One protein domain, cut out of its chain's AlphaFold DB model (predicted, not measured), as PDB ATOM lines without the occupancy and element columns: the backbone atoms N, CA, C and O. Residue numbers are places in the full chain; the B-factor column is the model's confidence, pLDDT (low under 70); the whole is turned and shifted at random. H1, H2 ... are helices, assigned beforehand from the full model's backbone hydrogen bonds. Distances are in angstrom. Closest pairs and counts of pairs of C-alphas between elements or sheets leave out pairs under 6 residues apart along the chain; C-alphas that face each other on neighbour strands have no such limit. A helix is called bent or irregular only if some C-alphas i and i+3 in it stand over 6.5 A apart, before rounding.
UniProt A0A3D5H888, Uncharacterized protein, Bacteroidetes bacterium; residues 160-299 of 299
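This is residues 160 to 299 of the 299 residues of an uncharacterized protein of Bacteroidetes bacterium (UniProt A0A3D5H888). Two long helices, H1 and H2, run side by side in opposite ways with a gap between them, and H4 passes obliquely through that gap as the core of the domain. H3 covers one side of the pair near the first residues of H1 and the last of H2, while H5, H6 and H7 gather on the other side, H5 and H6 on H4 and H7 across H6 and H2. The printed part has 140 residues with seven named helices, H1 to H7 in order along the chain, and no named strand; the class is all helix. The whole is compact, with a radius of gyration of the C-alphas of 14.1 A, and rounded, spanning 42 by 33 by 27 A.

Begin with the longest helix, H1, residues 162 to 185: find C-alpha 162 at (13.801, 50.544, -30.066) and go 33.3 A to C-alpha 185 at (22.576, 57.510, -61.419). H2, residues 191 to 212, comes back over 32.4 A; it is irregular, with C-alphas 195 and 198 standing 7.2 A apart. H3 follows as residues 218 to 228. H4, residues 238 to 254, is 23.8 A long. Then look for H5 in residues 256 to 265, H6 in residues 267 to 278, 16.8 A long, and H7 in residues 289 to 298, which ends with C-alpha 298 at (4.373, 41.977, -37.412).

Start at H1, which with H2 and H3 forms an up and down bundle, helices side by side, each running against the one before it. H1 and H2 are a hairpin at a shallow tilt of 13 degrees; residues 162 to 163 alone of H1 touch H2, and the closest C-alphas, of Ile 163 and Leu 211, are 5.5 A apart. H2 has a kink of 36 degrees near residue 198. H3 touches H1 at a shallow tilt of 8 degrees, the same way, closest at the C-alphas of Leu 166 and Ile 225, 5.7 A. H2 and H3, also a hairpin, only just touch, with 3 pairs of C-alphas within 8 A. Look next at H4, the hub, which touches five other helices. Its closest approach to H1 is at the C-alphas of Gly 174 and Gly 243, 3.6 A, at a steep tilt of 64 degrees. Residues 238 to 242 of H4 touch H2, with the C-alphas of Ser 200 and Tyr 238 closest at 5.3 A; the angle of 71 degrees is only just about perpendicular. H4 also touches H6 at a steep tilt of 63 degrees, closest at the C-alphas of Val 246 and Tyr 274, 6.0 A. H5 touches H4, its Met 259 having its C-alpha 5.5 A from that of Asp 251, and H5 and H6 form a hairpin. H7 touches H6, closest at the C-alphas of Phe 268 and Val 295, 5.7 A, and touches H2, closest at Val 208 and Phe 291, whose C-alphas are 6.8 A apart. H3 and H7 are apart, for instance, while H1 and H5 are near each other. In H3, H4, H6 and H7 every O i to N i+4 pair is within hydrogen-bond range; in H1 19 of 20 are, in H2 16 of 18 and in H5 4 of 6.

The C-alphas farthest apart are those of Gln 186 and Arg 215, 42.8 A. The printed part has no cut and ends at Arg 299, the chain's last residue. No link is long; those from H3 to H4 and from H6 to H7 are short, and the others are tight. The mean pLDDT of the printed part is 90.9, and you will find values under 70 at residues 230 to 236, in the link from H3 to H4.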
ATOM      1  N   ARG A 160       6.444  50.800 -30.229       88.38
ATOM      2  CA  ARG A 160       7.198  51.801 -29.447       88.38
ATOM      3  C   ARG A 160       8.553  51.284 -28.967       88.38
ATOM      4  O   ARG A 160       9.186  51.908 -28.119       88.38
ATOM      5  N   GLY A 161       8.963  50.106 -29.430       92.75
ATOM      6  CA  GLY A 161      10.250  49.521 -29.094       92.75
ATOM      7  C   GLY A 161      11.390  50.187 -29.861       92.75
ATOM      8  O   GLY A 161      11.197  50.804 -30.904       92.75
ATOM      9  N   TYR A 162      12.619  50.012 -29.380       95.12
ATOM     10  CA  TYR A 162      13.801  50.544 -30.066       95.12
ATOM     11  C   TYR A 162      14.010  49.960 -31.460       95.12
ATOM     12  O   TYR A 162      14.489  50.656 -32.351       95.12
ATOM     13  N   ILE A 163      13.643  48.692 -31.659       95.50
ATOM     14  CA  ILE A 163      13.659  48.089 -32.989       95.50
ATOM     15  C   ILE A 163      12.694  48.820 -33.927       95.50
ATOM     16  O   ILE A 163      13.080  49.122 -35.047       95.50
ATOM     17  N   ASP A 164      11.500  49.195 -33.460       95.00
ATOM     18  CA  ASP A 164      10.520  49.931 -34.264       95.00
ATOM     19  C   ASP A 164      11.094  51.285 -34.713       95.00
ATOM     20  O   ASP A 164      11.022  51.621 -35.893       95.00
ATOM     21  N   ASN A 165      11.780  51.994 -33.808       94.00
ATOM     22  CA  ASN A 165      12.482  53.242 -34.128       94.00
ATOM     23  C   ASN A 165      13.585  53.036 -35.179       94.00
ATOM     24  O   ASN A 165      13.723  53.851 -36.085       94.00
ATOM     25  N   LEU A 166      14.369  51.953 -35.090       95.75
ATOM     26  CA  LEU A 166      15.383  51.646 -36.105       95.75
ATOM     27  C   LEU A 166      14.738  51.381 -37.474       95.75
ATOM     28  O   LEU A 166      15.264  51.835 -38.490       95.75
ATOM     29  N   LEU A 167      13.625  50.642 -37.517       97.12
ATOM     30  CA  LEU A 167      12.943  50.304 -38.769       97.12
ATOM     31  C   LEU A 167      12.295  51.527 -39.419       97.12
ATOM     32  O   LEU A 167      12.428  51.702 -40.631       97.12
ATOM     33  N   GLU A 168      11.630  52.372 -38.630       96.19
ATOM     34  CA  GLU A 168      11.062  53.639 -39.096       96.19
ATOM     35  C   GLU A 168      12.155  54.557 -39.641       96.19
ATOM     36  O   GLU A 168      12.082  54.951 -40.805       96.19
ATOM     37  N   LEU A 169      13.221  54.783 -38.869       94.75
ATOM     38  CA  LEU A 169      14.363  55.593 -39.282       94.75
ATOM     39  C   LEU A 169      15.004  55.068 -40.573       94.75
ATOM     40  O   LEU A 169      15.276  55.833 -41.495       94.75
ATOM     41  N   THR A 170      15.203  53.752 -40.666       96.56
ATOM     42  CA  THR A 170      15.792  53.112 -41.850       96.56
ATOM     43  C   THR A 170      14.908  53.285 -43.083       96.56
ATOM     44  O   THR A 170      15.421  53.561 -44.164       96.56
ATOM     45  N   GLN A 171      13.585  53.148 -42.952       97.31
ATOM     46  CA  GLN A 171      12.667  53.409 -44.060       97.31
ATOM     47  C   GLN A 171      12.712  54.886 -44.474       97.31
ATOM     48  O   GLN A 171      12.834  55.186 -45.662       97.31
ATOM     49  N   ASN A 172      12.612  55.787 -43.497       95.38
ATOM     50  CA  ASN A 172      12.549  57.231 -43.685       95.38
ATOM     51  C   ASN A 172      13.792  57.751 -44.426       95.38
ATOM     52  O   ASN A 172      13.701  58.220 -45.560       95.38
ATOM     53  N   GLU A 173      14.971  57.545 -43.843       93.19
ATOM     54  CA  GLU A 173      16.252  57.920 -44.444       93.19
ATOM     55  C   GLU A 173      16.493  57.189 -45.763       93.19
ATOM     56  O   GLU A 173      16.903  57.779 -46.762       93.19
ATOM     57  N   GLY A 174      16.181  55.896 -45.808       94.75
ATOM     58  CA  GLY A 174      16.397  55.073 -46.986       94.75
ATOM     59  C   GLY A 174      15.688  55.581 -48.231       94.75
ATOM     60  O   GLY A 174      16.291  55.694 -49.300       94.75
ATOM     61  N   ILE A 175      14.407  55.920 -48.101       95.75
ATOM     62  CA  ILE A 175      13.620  56.474 -49.204       95.75
ATOM     63  C   ILE A 175      14.140  57.867 -49.587       95.75
ATOM     64  O   ILE A 175      14.265  58.163 -50.780       95.75
ATOM     65  N   ALA A 176      14.513  58.690 -48.604       92.81
ATOM     66  CA  ALA A 176      15.096  60.007 -48.838       92.81
ATOM     67  C   ALA A 176      16.419  59.923 -49.625       92.81
ATOM     68  O   ALA A 176      16.640  60.686 -50.563       92.81
ATOM     69  N   TYR A 177      17.299  58.967 -49.316       91.00
ATOM     70  CA  TYR A 177      18.522  58.723 -50.093       91.00
ATOM     71  C   TYR A 177      18.250  58.055 -51.441       91.00
ATOM     72  O   TYR A 177      18.980  58.286 -52.409       91.00
ATOM     73  N   TYR A 178      17.190  57.253 -51.546       92.75
ATOM     74  CA  TYR A 178      16.806  56.652 -52.815       92.75
ATOM     75  C   TYR A 178      16.407  57.705 -53.859       92.75
ATOM     76  O   TYR A 178      16.770  57.549 -55.028       92.75
ATOM     77  N   LEU A 179      15.777  58.818 -53.450       88.38
ATOM     78  CA  LEU A 179      15.587  59.995 -54.316       88.38
ATOM     79  C   LEU A 179      16.904  60.476 -54.912       88.38
ATOM     80  O   LEU A 179      17.003  60.713 -56.117       88.38
ATOM     81  N   ASN A 180      17.922  60.589 -54.066       85.06
ATOM     82  CA  ASN A 180      19.218  61.090 -54.489       85.06
ATOM     83  C   ASN A 180      19.839  60.143 -55.516       85.06
ATOM     84  O   ASN A 180      20.367  60.585 -56.538       85.06
ATOM     85  N   LEU A 181      19.697  58.836 -55.299       87.62
ATOM     86  CA  LEU A 181      20.211  57.818 -56.203       87.62
ATOM     87  C   LEU A 181      19.540  57.844 -57.585       87.62
ATOM     88  O   LEU A 181      20.216  57.738 -58.611       87.62
ATOM     89  N   ILE A 182      18.213  57.979 -57.646       87.88
ATOM     90  CA  ILE A 182      17.505  58.004 -58.936       87.88
ATOM     91  C   ILE A 182      17.825  59.263 -59.745       87.88
ATOM     92  O   ILE A 182      17.942  59.164 -60.966       87.88
ATOM     93  N   GLN A 183      18.027  60.409 -59.086       83.00
ATOM     94  CA  GLN A 183      18.375  61.665 -59.757       83.00
ATOM     95  C   GLN A 183      19.794  61.633 -60.343       83.00
ATOM     96  O   GLN A 183      20.002  62.108 -61.458       83.00
ATOM     97  N   HIS A 184      20.755  61.022 -59.641       80.50
ATOM     98  CA  HIS A 184      22.166  61.055 -60.044       80.50
ATOM     99  C   HIS A 184      22.588  59.915 -60.964       80.50
ATOM    100  O   HIS A 184      23.396  60.114 -61.871       80.50
ATOM    101  N   SER A 185      22.074  58.708 -60.739       82.06
ATOM    102  CA  SER A 185      22.576  57.510 -61.419       82.06
ATOM    103  C   SER A 185      21.478  56.660 -62.044       82.06
ATOM    104  O   SER A 185      21.738  55.519 -62.438       82.06
ATOM    105  N   GLN A 186      20.248  57.180 -62.119       83.88
ATOM    106  CA  GLN A 186      19.078  56.422 -62.573       83.88
ATOM    107  C   GLN A 186      18.904  55.115 -61.777       83.88
ATOM    108  O   GLN A 186      18.525  54.079 -62.321       83.88
ATOM    109  N   GLY A 187      19.243  55.138 -60.482       81.44
ATOM    110  CA  GLY A 187      19.139  53.964 -59.619       81.44
ATOM    111  C   GLY A 187      20.324  52.995 -59.716       81.44
ATOM    112  O   GLY A 187      20.229  51.875 -59.211       81.44
ATOM    113  N   ARG A 188      21.438  53.351 -60.363       86.50
ATOM    114  CA  ARG A 188      22.642  52.502 -60.420       86.50
ATOM    115  C   ARG A 188      23.522  52.720 -59.190       86.50
ATOM    116  O   ARG A 188      23.812  53.853 -58.824       86.50
ATOM    117  N   LEU A 189      23.963  51.631 -58.568       86.94
ATOM    118  CA  LEU A 189      24.930  51.696 -57.471       86.94
ATOM    119  C   LEU A 189      26.335  51.887 -58.052       86.94
ATOM    120  O   LEU A 189      26.647  51.324 -59.103       86.94
ATOM    121  N   SER A 190      27.172  52.671 -57.376       86.00
ATOM    122  CA  SER A 190      28.604  52.720 -57.671       86.00
ATOM    123  C   SER A 190      29.287  51.422 -57.220       86.00
ATOM    124  O   SER A 190      28.744  50.679 -56.399       86.00
ATOM    125  N   GLN A 191      30.486  51.149 -57.739       86.06
ATOM    126  CA  GLN A 191      31.259  49.971 -57.337       86.06
ATOM    127  C   GLN A 191      31.550  49.974 -55.828       86.06
ATOM    128  O   GLN A 191      31.260  48.984 -55.161       86.06
ATOM    129  N   ASP A 192      31.999  51.108 -55.278       83.94
ATOM    130  CA  ASP A 192      32.226  51.294 -53.839       83.94
ATOM    131  C   ASP A 192      31.019  50.869 -52.991       83.94
ATOM    132  O   ASP A 192      31.166  50.269 -51.930       83.94
ATOM    133  N   TRP A 193      29.805  51.197 -53.441       86.31
ATOM    134  CA  TRP A 193      28.589  50.869 -52.704       86.31
ATOM    135  C   TRP A 193      28.285  49.376 -52.753       86.31
ATOM    136  O   TRP A 193      27.889  48.807 -51.740       86.31
ATOM    137  N   VAL A 194      28.505  48.728 -53.900       87.75
ATOM    138  CA  VAL A 194      28.354  47.271 -54.030       87.75
ATOM    139  C   VAL A 194      29.311  46.544 -53.083       87.75
ATOM    140  O   VAL A 194      28.901  45.604 -52.408       87.75
ATOM    141  N   GLU A 195      30.553  47.013 -52.975       88.06
ATOM    142  CA  GLU A 195      31.562  46.439 -52.077       88.06
ATOM    143  C   GLU A 195      31.197  46.610 -50.586       88.06
ATOM    144  O   GLU A 195      31.514  45.748 -49.767       88.06
ATOM    145  N   GLN A 196      30.471  47.675 -50.225       86.19
ATOM    146  CA  GLN A 196      30.028  47.956 -48.849       86.19
ATOM    147  C   GLN A 196      28.764  47.199 -48.416       86.19
ATOM    148  O   GLN A 196      28.484  47.113 -47.213       86.19
ATOM    149  N   LEU A 197      27.994  46.648 -49.364       89.19
ATOM    150  CA  LEU A 197      26.722  45.972 -49.085       89.19
ATOM    151  C   LEU A 197      26.839  44.892 -47.997       89.19
ATOM    152  O   LEU A 197      26.084  44.970 -47.026       89.19
ATOM    153  N   PRO A 198      27.770  43.916 -48.077       90.69
ATOM    154  CA  PRO A 198      27.802  42.824 -47.106       90.69
ATOM    155  C   PRO A 198      28.077  43.312 -45.679       90.69
ATOM    156  O   PRO A 198      27.425  42.863 -44.736       90.69
ATOM    157  N   GLY A 199      29.003  44.266 -45.522       90.62
ATOM    158  CA  GLY A 199      29.350  44.841 -44.219       90.62
ATOM    159  C   GLY A 199      28.188  45.616 -43.598       90.62
ATOM    160  O   GLY A 199      27.893  45.444 -42.417       90.62
ATOM    161  N   SER A 200      27.469  46.391 -44.411       91.62
ATOM    162  CA  SER A 200      26.315  47.171 -43.952       91.62
ATOM    163  C   SER A 200      25.156  46.270 -43.514       91.62
ATOM    164  O   SER A 200      24.551  46.505 -42.469       91.62
ATOM    165  N   PHE A 201      24.876  45.196 -44.264       93.94
ATOM    166  CA  PHE A 201      23.850  44.216 -43.886       93.94
ATOM    167  C   PHE A 201      24.239  43.459 -42.614       93.94
ATOM    168  O   PHE A 201      23.392  43.234 -41.751       93.94
ATOM    169  N   ALA A 202      25.517  43.101 -42.455       93.06
ATOM    170  CA  ALA A 202      26.012  42.474 -41.233       93.06
ATOM    171  C   ALA A 202      25.859  43.398 -40.011       93.06
ATOM    172  O   ALA A 202      25.367  42.957 -38.972       93.06
ATOM    173  N   GLN A 203      26.207  44.682 -40.144       93.94
ATOM    174  CA  GLN A 203      26.053  45.675 -39.077       93.94
ATOM    175  C   GLN A 203      24.582  45.918 -38.718       93.94
ATOM    176  O   GLN A 203      24.235  45.958 -37.535       93.94
ATOM    177  N   PHE A 204      23.708  46.025 -39.722       95.25
ATOM    178  CA  PHE A 204      22.270  46.151 -39.506       95.25
ATOM    179  C   PHE A 204      21.710  44.928 -38.771       95.25
ATOM    180  O   PHE A 204      21.069  45.076 -37.735       95.25
ATOM    181  N   ASN A 205      22.023  43.715 -39.239       96.19
ATOM    182  CA  ASN A 205      21.587  42.472 -38.598       96.19
ATOM    183  C   ASN A 205      22.097  42.351 -37.151       96.19
ATOM    184  O   ASN A 205      21.343  41.925 -36.279       96.19
ATOM    185  N   GLY A 206      23.346  42.747 -36.881       95.62
ATOM    186  CA  GLY A 206      23.898  42.778 -35.524       95.62
ATOM    187  C   GLY A 206      23.166  43.766 -34.613       95.62
ATOM    188  O   GLY A 206      22.849  43.434 -33.473       95.62
ATOM    189  N   SER A 207      22.821  44.943 -35.140       95.44
ATOM    190  CA  SER A 207      22.052  45.955 -34.407       95.44
ATOM    191  C   SER A 207      20.630  45.476 -34.121       95.44
ATOM    192  O   SER A 207      20.150  45.624 -33.004       95.44
ATOM    193  N   VAL A 208      19.972  44.828 -35.088       96.06
ATOM    194  CA  VAL A 208      18.649  44.219 -34.889       96.06
ATOM    195  C   VAL A 208      18.697  43.126 -33.822       96.06
ATOM    196  O   VAL A 208      17.865  43.137 -32.919       96.06
ATOM    197  N   HIS A 209      19.673  42.216 -33.888       96.75
ATOM    198  CA  HIS A 209      19.846  41.161 -32.885       96.75
ATOM    199  C   HIS A 209      19.981  41.746 -31.472       96.75
ATOM    200  O   HIS A 209      19.331  41.299 -30.527       96.75
ATOM    201  N   GLU A 210      20.791  42.798 -31.332       96.81
ATOM    202  CA  GLU A 210      20.961  43.489 -30.059       96.81
ATOM    203  C   GLU A 210      19.660  44.184 -29.622       96.81
ATOM    204  O   GLU A 210      19.229  44.009 -28.487       96.81
ATOM    205  N   LEU A 211      18.956  44.895 -30.502       96.44
ATOM    206  CA  LEU A 211      17.707  45.588 -30.157       96.44
ATOM    207  C   LEU A 211      16.531  44.653 -29.832       96.44
ATOM    208  O   LEU A 211      15.631  45.051 -29.093       96.44
ATOM    209  N   LEU A 212      16.528  43.426 -30.358       94.88
ATOM    210  CA  LEU A 212      15.540  42.397 -30.015       94.88
ATOM    211  C   LEU A 212      15.844  41.705 -28.676       94.88
ATOM    212  O   LEU A 212      14.962  41.078 -28.085       94.88
ATOM    213  N   SER A 213      17.072  41.827 -28.168       94.06
ATOM    214  CA  SER A 213      17.463  41.240 -26.891       94.06
ATOM    215  C   SER A 213      16.853  42.008 -25.711       94.06
ATOM    216  O   SER A 213      17.078  43.212 -25.569       94.06
ATOM    217  N   PRO A 214      16.194  41.326 -24.752       91.00
ATOM    218  CA  PRO A 214      15.667  41.970 -23.546       91.00
ATOM    219  C   PRO A 214      16.771  42.456 -22.590       91.00
ATOM    220  O   PRO A 214      16.475  43.059 -21.562       91.00
ATOM    221  N   ARG A 215      18.045  42.155 -22.884       93.69
ATOM    222  CA  ARG A 215      19.205  42.558 -22.070       93.69
ATOM    223  C   ARG A 215      19.818  43.885 -22.511       93.69
ATOM    224  O   ARG A 215      20.712  44.381 -21.829       93.69
ATOM    225  N   THR A 216      19.377  44.437 -23.633       95.94
ATOM    226  CA  THR A 216      19.936  45.673 -24.176       95.94
ATOM    227  C   THR A 216      19.487  46.860 -23.342       95.94
ATOM    228  O   THR A 216      18.298  47.067 -23.100       95.94
ATOM    229  N   SER A 217      20.457  47.631 -22.853       96.00
ATOM    230  CA  SER A 217      20.169  48.820 -22.057       96.00
ATOM    231  C   SER A 217      19.606  49.937 -22.936       96.00
ATOM    232  O   SER A 217      19.908  50.019 -24.127       96.00
ATOM    233  N   HIS A 218      18.839  50.847 -22.334       94.81
ATOM    234  CA  HIS A 218      18.322  52.048 -23.005       94.81
ATOM    235  C   HIS A 218      19.432  52.833 -23.716       94.81
ATOM    236  O   HIS A 218      19.334  53.124 -24.902       94.81
ATOM    237  N   GLN A 219      20.524  53.121 -23.003       95.12
ATOM    238  CA  GLN A 219      21.661  53.872 -23.538       95.12
ATOM    239  C   GLN A 219      22.275  53.190 -24.763       95.12
ATOM    240  O   GLN A 219      22.638  53.855 -25.731       95.12
ATOM    241  N   ARG A 220      22.389  51.857 -24.730       95.62
ATOM    242  CA  ARG A 220      22.937  51.091 -25.844       95.62
ATOM    243  C   ARG A 220      21.984  51.072 -27.036       95.62
ATOM    244  O   ARG A 220      22.428  51.221 -28.169       95.62
ATOM    245  N   ALA A 221      20.684  50.953 -26.789       94.69
ATOM    246  CA  ALA A 221      19.687  51.015 -27.846       94.69
ATOM    247  C   ALA A 221      19.684  52.380 -28.560       94.69
ATOM    248  O   ALA A 221      19.697  52.432 -29.789       94.69
ATOM    249  N   GLU A 222      19.756  53.482 -27.810       92.31
ATOM    250  CA  GLU A 222      19.887  54.828 -28.386       92.31
ATOM    251  C   GLU A 222      21.190  55.009 -29.168       92.31
ATOM    252  O   GLU A 222      21.199  55.647 -30.219       92.31
ATOM    253  N   GLU A 223      22.298  54.436 -28.689       91.44
ATOM    254  CA  GLU A 223      23.569  54.455 -29.412       91.44
ATOM    255  C   GLU A 223      23.463  53.727 -30.759       91.44
ATOM    256  O   GLU A 223      23.911  54.258 -31.778       91.44
ATOM    257  N   LEU A 224      22.844  52.544 -30.787       92.06
ATOM    258  CA  LEU A 224      22.622  51.775 -32.016       92.06
ATOM    259  C   LEU A 224      21.763  52.548 -33.021       92.06
ATOM    260  O   LEU A 224      22.122  52.636 -34.195       92.06
ATOM    261  N   ILE A 225      20.673  53.163 -32.555       91.38
ATOM    262  CA  ILE A 225      19.792  53.982 -33.398       91.38
ATOM    263  C   ILE A 225      20.546  55.209 -33.920       91.38
ATOM    264  O   ILE A 225      20.543  55.469 -35.120       91.38
ATOM    265  N   ARG A 226      21.268  55.936 -33.062       87.00
ATOM    266  CA  ARG A 226      22.031  57.124 -33.474       87.00
ATOM    267  C   ARG A 226      23.133  56.785 -34.476       87.00
ATOM    268  O   ARG A 226      23.340  57.524 -35.430       87.00
ATOM    269  N   THR A 227      23.842  55.677 -34.274       85.38
ATOM    270  CA  THR A 227      24.899  55.235 -35.201       85.38
ATOM    271  C   THR A 227      24.345  54.734 -36.534       85.38
ATOM    272  O   THR A 227      25.061  54.752 -37.529       85.38
ATOM    273  N   SER A 228      23.064  54.353 -36.584       84.25
ATOM    274  CA  SER A 228      22.394  54.022 -37.843       84.25
ATOM    275  C   SER A 228      22.205  55.232 -38.756       84.25
ATOM    276  O   SER A 228      22.162  55.041 -39.969       84.25
ATOM    277  N   ASN A 229      22.183  56.454 -38.204       79.25
ATOM    278  CA  ASN A 229      21.994  57.716 -38.924       79.25
ATOM    279  C   ASN A 229      23.037  58.778 -38.523       79.25
ATOM    280  O   ASN A 229      22.715  59.817 -37.942       79.25
ATOM    281  N   LEU A 230      24.320  58.500 -38.783       68.69
ATOM    282  CA  LEU A 230      25.389  59.479 -38.572       68.69
ATOM    283  C   LEU A 230      25.374  60.544 -39.677       68.69
ATOM    284  O   LEU A 230      25.643  60.264 -40.845       68.69
ATOM    285  N   SER A 231      25.103  61.790 -39.287       51.44
ATOM    286  CA  SER A 231      25.160  62.956 -40.171       51.44
ATOM    287  C   SER A 231      26.605  63.238 -40.612       51.44
ATOM    288  O   SER A 231      27.448  63.539 -39.765       51.44
ATOM    289  N   GLY A 232      26.890  63.204 -41.919       47.44
ATOM    290  CA  GLY A 232      28.167  63.673 -42.484       47.44
ATOM    291  C   GLY A 232      28.734  62.824 -43.626       47.44
ATOM    292  O   GLY A 232      29.475  63.344 -44.457       47.44
ATOM    293  N   SER A 233      28.354  61.548 -43.719       51.66
ATOM    294  CA  SER A 233      28.706  60.671 -44.840       51.66
ATOM    295  C   SER A 233      27.748  59.482 -44.897       51.66
ATOM    296  O   SER A 233      27.683  58.682 -43.968       51.66
ATOM    297  N   HIS A 234      27.047  59.309 -46.021       52.66
ATOM    298  CA  HIS A 234      26.204  58.132 -46.287       52.66
ATOM    299  C   HIS A 234      26.968  56.803 -46.147       52.66
ATOM    300  O   HIS A 234      26.357  55.769 -45.905       52.66
ATOM    301  N   LYS A 235      28.307  56.827 -46.273       54.09
ATOM    302  CA  LYS A 235      29.178  55.653 -46.097       54.09
ATOM    303  C   LYS A 235      29.271  55.190 -44.635       54.09
ATOM    304  O   LYS A 235      29.707  54.073 -44.387       54.09
ATOM    305  N   GLU A 236      28.894  56.037 -43.678       61.88
ATOM    306  CA  GLU A 236      28.983  55.756 -42.237       61.88
ATOM    307  C   GLU A 236      27.612  55.442 -41.611       61.88
ATOM    308  O   GLU A 236      27.542  54.855 -40.532       61.88
ATOM    309  N   SER A 237      26.516  55.784 -42.297       80.56
ATOM    310  CA  SER A 237      25.142  55.536 -41.852       80.56
ATOM    311  C   SER A 237      24.605  54.231 -42.447       80.56
ATOM    312  O   SER A 237      23.976  54.204 -43.508       80.56
ATOM    313  N   TYR A 238      24.839  53.119 -41.744       82.81
ATOM    314  CA  TYR A 238      24.374  51.805 -42.202       82.81
ATOM    315  C   TYR A 238      22.842  51.742 -42.333       82.81
ATOM    316  O   TYR A 238      22.347  51.084 -43.241       82.81
ATOM    317  N   GLY A 239      22.083  52.437 -41.477       87.81
ATOM    318  CA  GLY A 239      20.619  52.468 -41.530       87.81
ATOM    319  C   GLY A 239      20.121  53.122 -42.815       87.81
ATOM    320  O   GLY A 239      19.444  52.477 -43.613       87.81
ATOM    321  N   ALA A 240      20.534  54.361 -43.079       89.38
ATOM    322  CA  ALA A 240      20.147  55.077 -44.291       89.38
ATOM    323  C   ALA A 240      20.572  54.337 -45.571       89.38
ATOM    324  O   ALA A 240      19.785  54.198 -46.511       89.38
ATOM    325  N   PHE A 241      21.795  53.797 -45.589       91.31
ATOM    326  CA  PHE A 241      22.297  53.033 -46.726       91.31
ATOM    327  C   PHE A 241      21.472  51.763 -46.972       91.31
ATOM    328  O   PHE A 241      21.032  51.530 -48.099       91.31
ATOM    329  N   ILE A 242      21.181  50.970 -45.935       94.81
ATOM    330  CA  ILE A 242      20.341  49.768 -46.056       94.81
ATOM    331  C   ILE A 242      18.939  50.124 -46.531       94.81
ATOM    332  O   ILE A 242      18.436  49.501 -47.464       94.81
ATOM    333  N   GLY A 243      18.331  51.154 -45.948       96.25
ATOM    334  CA  GLY A 243      17.023  51.630 -46.369       96.25
ATOM    335  C   GLY A 243      16.993  52.019 -47.850       96.25
ATOM    336  O   GLY A 243      16.068  51.647 -48.567       96.25
ATOM    337  N   MET A 244      18.030  52.697 -48.347       95.25
ATOM    338  CA  MET A 244      18.134  53.071 -49.760       95.25
ATOM    339  C   MET A 244      18.219  51.841 -50.669       95.25
ATOM    340  O   MET A 244      17.560  51.795 -51.711       95.25
ATOM    341  N   ILE A 245      19.002  50.831 -50.285       95.62
ATOM    342  CA  ILE A 245      19.111  49.570 -51.032       95.62
ATOM    343  C   ILE A 245      17.776  48.827 -51.046       95.62
ATOM    344  O   ILE A 245      17.363  48.329 -52.096       95.62
ATOM    345  N   VAL A 246      17.077  48.803 -49.911       97.69
ATOM    346  CA  VAL A 246      15.744  48.215 -49.788       97.69
ATOM    347  C   VAL A 246      14.746  48.929 -50.705       97.69
ATOM    348  O   VAL A 246      14.120  48.276 -51.542       97.69
ATOM    349  N   ALA A 247      14.646  50.259 -50.621       97.31
ATOM    350  CA  ALA A 247      13.746  51.065 -51.448       97.31
ATOM    351  C   ALA A 247      14.016  50.860 -52.946       97.31
ATOM    352  O   ALA A 247      13.095  50.587 -53.720       97.31
ATOM    353  N   ARG A 248      15.296  50.902 -53.338       95.88
ATOM    354  CA  ARG A 248      15.749  50.634 -54.705       95.88
ATOM    355  C   ARG A 248      15.308  49.262 -55.193       95.88
ATOM    356  O   ARG A 248      14.827  49.147 -56.317       95.88
ATOM    357  N   GLN A 249      15.507  48.224 -54.387       96.62
ATOM    358  CA  GLN A 249      15.204  46.862 -54.806       96.62
ATOM    359  C   GLN A 249      13.697  46.631 -54.942       96.62
ATOM    360  O   GLN A 249      13.275  45.953 -55.881       96.62
ATOM    361  N   ILE A 250      12.890  47.216 -54.052       97.56
ATOM    362  CA  ILE A 250      11.426  47.172 -54.147       97.56
ATOM    363  C   ILE A 250      10.966  47.843 -55.444       97.56
ATOM    364  O   ILE A 250      10.207  47.230 -56.193       97.56
ATOM    365  N   ASP A 251      11.467  49.045 -55.746       95.94
ATOM    366  CA  ASP A 251      11.121  49.758 -56.983       95.94
ATOM    367  C   ASP A 251      11.538  48.955 -58.230       95.94
ATOM    368  O   ASP A 251      10.746  48.740 -59.139       95.94
ATOM    369  N   GLN A 252      12.746  48.386 -58.248       94.12
ATOM    370  CA  GLN A 252      13.218  47.597 -59.395       94.12
ATOM    371  C   GLN A 252      12.477  46.273 -59.596       94.12
ATOM    372  O   GLN A 252      12.331  45.820 -60.730       94.12
ATOM    373  N   THR A 253      12.038  45.637 -58.511       95.69
ATOM    374  CA  THR A 253      11.417  44.304 -58.558       95.69
ATOM    375  C   THR A 253       9.909  44.379 -58.778       95.69
ATOM    376  O   THR A 253       9.342  43.527 -59.462       95.69
ATOM    377  N   TYR A 254       9.251  45.372 -58.177       96.88
ATOM    378  CA  TYR A 254       7.791  45.475 -58.129       96.88
ATOM    379  C   TYR A 254       7.237  46.768 -58.736       96.88
ATOM    380  O   TYR A 254       6.031  46.856 -58.957       96.88
ATOM    381  N   GLY A 255       8.092  47.750 -59.018       95.12
ATOM    382  CA  GLY A 255       7.714  49.046 -59.566       95.12
ATOM    383  C   GLY A 255       7.429  50.115 -58.510       95.12
ATOM    384  O   GLY A 255       7.182  49.840 -57.328       95.12
ATOM    385  N   ARG A 256       7.420  51.366 -58.985       93.62
ATOM    386  CA  ARG A 256       7.274  52.578 -58.172       93.62
ATOM    387  C   ARG A 256       6.020  52.557 -57.311       93.62
ATOM    388  O   ARG A 256       6.106  52.896 -56.137       93.62
ATOM    389  N   ASP A 257       4.889  52.105 -57.844       95.44
ATOM    390  CA  ASP A 257       3.614  52.072 -57.115       95.44
ATOM    391  C   ASP A 257       3.686  51.183 -55.868       95.44
ATOM    392  O   ASP A 257       3.175  51.536 -54.806       95.44
ATOM    393  N   VAL A 258       4.389  50.052 -55.959       96.62
ATOM    394  CA  VAL A 258       4.571  49.140 -54.824       96.62
ATOM    395  C   VAL A 258       5.513  49.733 -53.780       96.62
ATOM    396  O   VAL A 258       5.280  49.534 -52.585       96.62
ATOM    397  N   MET A 259       6.525  50.499 -54.203       96.12
ATOM    398  CA  MET A 259       7.376  51.272 -53.295       96.12
ATOM    399  C   MET A 259       6.570  52.383 -52.602       96.12
ATOM    400  O   MET A 259       6.608  52.465 -51.377       96.12
ATOM    401  N   ARG A 260       5.738  53.149 -53.325       95.19
ATOM    402  CA  ARG A 260       4.837  54.164 -52.736       95.19
ATOM    403  C   ARG A 260       3.898  53.570 -51.687       95.19
ATOM    404  O   ARG A 260       3.679  54.163 -50.636       95.19
ATOM    405  N   GLN A 261       3.377  52.364 -51.921       95.62
ATOM    406  CA  GLN A 261       2.537  51.672 -50.935       95.62
ATOM    407  C   GLN A 261       3.263  51.420 -49.606       95.62
ATOM    408  O   GLN A 261       2.617  51.438 -48.561       95.62
ATOM    409  N   THR A 262       4.586  51.230 -49.612       97.06
ATOM    410  CA  THR A 262       5.343  51.034 -48.362       97.06
ATOM    411  C   THR A 262       5.321  52.270 -47.469       97.06
ATOM    412  O   THR A 262       5.280  52.138 -46.249       97.06
ATOM    413  N   ILE A 263       5.259  53.474 -48.050       95.94
ATOM    414  CA  ILE A 263       5.066  54.725 -47.301       95.94
ATOM    415  C   ILE A 263       3.698  54.723 -46.617       95.94
ATOM    416  O   ILE A 263       3.573  55.200 -45.494       95.94
ATOM    417  N   ALA A 264       2.668  54.152 -47.248       94.75
ATOM    418  CA  ALA A 264       1.325  54.081 -46.674       94.75
ATOM    419  C   ALA A 264       1.147  53.000 -45.601       94.75
ATOM    420  O   ALA A 264       0.340  53.177 -44.684       94.75
ATOM    421  N   LEU A 265       1.853  51.880 -45.749       95.44
ATOM    422  CA  LEU A 265       1.706  50.691 -44.909       95.44
ATOM    423  C   LEU A 265       2.770  50.593 -43.803       95.44
ATOM    424  O   LEU A 265       2.590  49.830 -42.857       95.44
ATOM    425  N   GLY A 266       3.828  51.400 -43.882       96.12
ATOM    426  CA  GLY A 266       4.842  51.534 -42.845       96.12
ATOM    427  C   GLY A 266       5.997  50.529 -42.945       96.12
ATOM    428  O   GLY A 266       6.127  49.803 -43.940       96.12
ATOM    429  N   PRO A 267       6.855  50.470 -41.907       97.31
ATOM    430  CA  PRO A 267       8.149  49.800 -42.004       97.31
ATOM    431  C   PRO A 267       8.043  48.288 -42.223       97.31
ATOM    432  O   PRO A 267       8.811  47.718 -42.994       97.31
ATOM    433  N   PHE A 268       7.069  47.610 -41.612       97.50
ATOM    434  CA  PHE A 268       6.933  46.157 -41.777       97.50
ATOM    435  C   PHE A 268       6.568  45.743 -43.205       97.50
ATOM    436  O   PHE A 268       7.056  44.719 -43.682       97.50
ATOM    437  N   ASP A 269       5.771  46.545 -43.916       97.94
ATOM    438  CA  ASP A 269       5.493  46.311 -45.335       97.94
ATOM    439  C   ASP A 269       6.730  46.590 -46.199       97.94
ATOM    440  O   ASP A 269       7.052  45.795 -47.085       97.94
ATOM    441  N   PHE A 270       7.472  47.659 -45.890       98.44
ATOM    442  CA  PHE A 270       8.736  48.000 -46.547       98.44
ATOM    443  C   PHE A 270       9.751  46.852 -46.476       98.44
ATOM    444  O   PHE A 270      10.155  46.304 -47.503       98.44
ATOM    445  N   PHE A 271      10.109  46.412 -45.270       98.38
ATOM    446  CA  PHE A 271      11.035  45.292 -45.099       98.38
ATOM    447  C   PHE A 271      10.441  43.969 -45.591       98.38
ATOM    448  O   PHE A 271      11.152  43.155 -46.179       98.38
ATOM    449  N   GLY A 272       9.134  43.764 -45.415       98.19
ATOM    450  CA  GLY A 272       8.422  42.581 -45.889       98.19
ATOM    451  C   GLY A 272       8.547  42.375 -47.396       98.19
ATOM    452  O   GLY A 272       8.908  41.285 -47.837       98.19
ATOM    453  N   LYS A 273       8.321  43.426 -48.188       98.19
ATOM    454  CA  LYS A 273       8.471  43.380 -49.650       98.19
ATOM    455  C   LYS A 273       9.910  43.118 -50.080       98.19
ATOM    456  O   LYS A 273      10.124  42.405 -51.054       98.19
ATOM    457  N   TYR A 274      10.901  43.628 -49.353       98.12
ATOM    458  CA  TYR A 274      12.297  43.289 -49.634       98.12
ATOM    459  C   TYR A 274      12.615  41.826 -49.354       98.12
ATOM    460  O   TYR A 274      13.235  41.171 -50.185       98.12
ATOM    461  N   ILE A 275      12.145  41.287 -48.228       97.31
ATOM    462  CA  ILE A 275      12.275  39.858 -47.914       97.31
ATOM    463  C   ILE A 275      11.604  39.011 -49.006       97.31
ATOM    464  O   ILE A 275      12.122  37.972 -49.407       97.31
ATOM    465  N   ASP A 276      10.467  39.458 -49.537       96.44
ATOM    466  CA  ASP A 276       9.814  38.785 -50.660       96.44
ATOM    467  C   ASP A 276      10.627  38.895 -51.968       96.44
ATOM    468  O   ASP A 276      10.588  37.971 -52.785       96.44
ATOM    469  N   ALA A 277      11.405  39.967 -52.160       95.88
ATOM    470  CA  ALA A 277      12.303  40.131 -53.303       95.88
ATOM    471  C   ALA A 277      13.541  39.224 -53.206       95.88
ATOM    472  O   ALA A 277      13.897  38.587 -54.196       95.88
ATOM    473  N   THR A 278      14.157  39.090 -52.025       94.56
ATOM    474  CA  THR A 278      15.325  38.207 -51.817       94.56
ATOM    475  C   THR A 278      14.986  36.727 -52.011       94.56
ATOM    476  O   THR A 278      15.838  35.934 -52.398       94.56
ATOM    477  N   ARG A 279      13.717  36.338 -51.826       92.00
ATOM    478  CA  ARG A 279      13.223  34.992 -52.174       92.00
ATOM    479  C   ARG A 279      13.169  34.741 -53.684       92.00
ATOM    480  O   ARG A 279      13.193  33.586 -54.100       92.00
ATOM    481  N   ARG A 280      13.049  35.796 -54.500       91.56
ATOM    482  CA  ARG A 280      13.017  35.715 -55.972       91.56
ATOM    483  C   ARG A 280      14.411  35.793 -56.587       91.56
ATOM    484  O   ARG A 280      14.636  35.177 -57.624       91.56
ATOM    485  N   ASP A 281      15.316  36.534 -55.956       91.00
ATOM    486  CA  ASP A 281      16.710  36.672 -56.371       91.00
ATOM    487  C   ASP A 281      17.646  36.406 -55.188       91.00
ATOM    488  O   ASP A 281      17.851  37.255 -54.319       91.00
ATOM    489  N   THR A 282      18.241  35.213 -55.185       86.81
ATOM    490  CA  THR A 282      19.151  34.754 -54.129       86.81
ATOM    491  C   THR A 282      20.501  35.472 -54.133       86.81
ATOM    492  O   THR A 282      21.304  35.231 -53.236       86.81
ATOM    493  N   ASN A 283      20.784  36.322 -55.127       88.88
ATOM    494  CA  ASN A 283      22.001  37.140 -55.151       88.88
ATOM    495  C   ASN A 283      21.860  38.423 -54.322       88.88
ATOM    496  O   ASN A 283      22.848  39.124 -54.100       88.88
ATOM    497  N   LEU A 284      20.646  38.749 -53.873       89.94
ATOM    498  CA  LEU A 284      20.412  39.900 -53.013       89.94
ATOM    499  C   LEU A 284      20.894  39.618 -51.581       89.94
ATOM    500  O   LEU A 284      20.665  38.519 -51.065       89.94
ATOM    501  N   PRO A 285      21.512  40.601 -50.900       92.25
ATOM    502  CA  PRO A 285      21.864  40.464 -49.495       92.25
ATOM    503  C   PRO A 285      20.633  40.140 -48.643       92.25
ATOM    504  O   PRO A 285      19.630  40.853 -48.661       92.25
ATOM    505  N   ALA A 286      20.704  39.053 -47.881       92.94
ATOM    506  CA  ALA A 286      19.613  38.642 -47.015       92.94
ATOM    507  C   ALA A 286      19.732  39.272 -45.621       92.94
ATOM    508  O   ALA A 286      20.815  39.422 -45.049       92.94
ATOM    509  N   PHE A 287      18.579  39.585 -45.044       96.38
ATOM    510  CA  PHE A 287      18.454  39.844 -43.619       96.38
ATOM    511  C   PHE A 287      18.635  38.560 -42.798       96.38
ATOM    512  O   PHE A 287      18.456  37.456 -43.314       96.38
ATOM    513  N   SER A 288      18.971  38.691 -41.511       96.25
ATOM    514  CA  SER A 288      19.075  37.537 -40.612       96.25
ATOM    515  C   SER A 288      17.729  36.816 -40.465       96.25
ATOM    516  O   SER A 288      16.665  37.433 -40.535       96.25
ATOM    517  N   GLU A 289      17.752  35.502 -40.223       95.69
ATOM    518  CA  GLU A 289      16.520  34.723 -40.011       95.69
ATOM    519  C   GLU A 289      15.678  35.247 -38.844       95.69
ATOM    520  O   GLU A 289      14.447  35.231 -38.903       95.69
ATOM    521  N   GLU A 290      16.340  35.734 -37.795       95.75
ATOM    522  CA  GLU A 290      15.697  36.371 -36.652       95.75
ATOM    523  C   GLU A 290      14.913  37.613 -37.081       95.75
ATOM    524  O   GLU A 290      13.722  37.719 -36.776       95.75
ATOM    525  N   PHE A 291      15.536  38.507 -37.856       96.50
ATOM    526  CA  PHE A 291      14.862  39.705 -38.342       96.50
ATOM    527  C   PHE A 291      13.726  39.360 -39.313       96.50
ATOM    528  O   PHE A 291      12.622  39.892 -39.192       96.50
ATOM    529  N   MET A 292      13.945  38.411 -40.226       96.38
ATOM    530  CA  MET A 292      12.904  37.961 -41.154       96.38
ATOM    531  C   MET A 292      11.682  37.396 -40.422       96.38
ATOM    532  O   MET A 292      10.544  37.672 -40.811       96.38
ATOM    533  N   ARG A 293      11.896  36.628 -39.347       96.00
ATOM    534  CA  ARG A 293      10.819  36.101 -38.499       96.00
ATOM    535  C   ARG A 293      10.098  37.217 -37.753       96.00
ATOM    536  O   ARG A 293       8.868  37.208 -37.711       96.00
ATOM    537  N   TYR A 294      10.849  38.170 -37.202       95.69
ATOM    538  CA  TYR A 294      10.299  39.337 -36.521       95.69
ATOM    539  C   TYR A 294       9.369  40.130 -37.451       95.69
ATOM    540  O   TYR A 294       8.187  40.267 -37.144       95.69
ATOM    541  N   VAL A 295       9.842  40.530 -38.638       96.25
ATOM    542  CA  VAL A 295       9.024  41.254 -39.632       96.25
ATOM    543  C   VAL A 295       7.804  40.438 -40.055       96.25
ATOM    544  O   VAL A 295       6.704  40.972 -40.109       96.25
ATOM    545  N   SER A 296       7.967  39.137 -40.315       93.12
ATOM    546  CA  SER A 296       6.852  38.277 -40.748       93.12
ATOM    547  C   SER A 296       5.757  38.119 -39.690       93.12
ATOM    548  O   SER A 296       4.622  37.840 -40.048       93.12
ATOM    549  N   THR A 297       6.089  38.279 -38.406       93.12
ATOM    550  CA  THR A 297       5.116  38.199 -37.301       93.12
ATOM    551  C   THR A 297       4.351  39.513 -37.118       93.12
ATOM    552  O   THR A 297       3.258  39.509 -36.561       93.12
ATOM    553  N   MET A 298       4.932  40.630 -37.567       90.88
ATOM    554  CA  MET A 298       4.373  41.977 -37.412       90.88
ATOM    555  C   MET A 298       3.586  42.468 -38.640       90.88
ATOM    556  O   MET A 298       2.919  43.496 -38.546       90.88
ATOM    557  N   ARG A 299       3.684  41.770 -39.781       82.25
ATOM    558  CA  ARG A 299       2.868  42.011 -40.988       82.25
ATOM    559  C   ARG A 299       1.459  41.450 -40.818       82.25
ATOM    560  O   ARG A 299       0.522  42.130 -41.290       82.25
TER     561      ARG A 299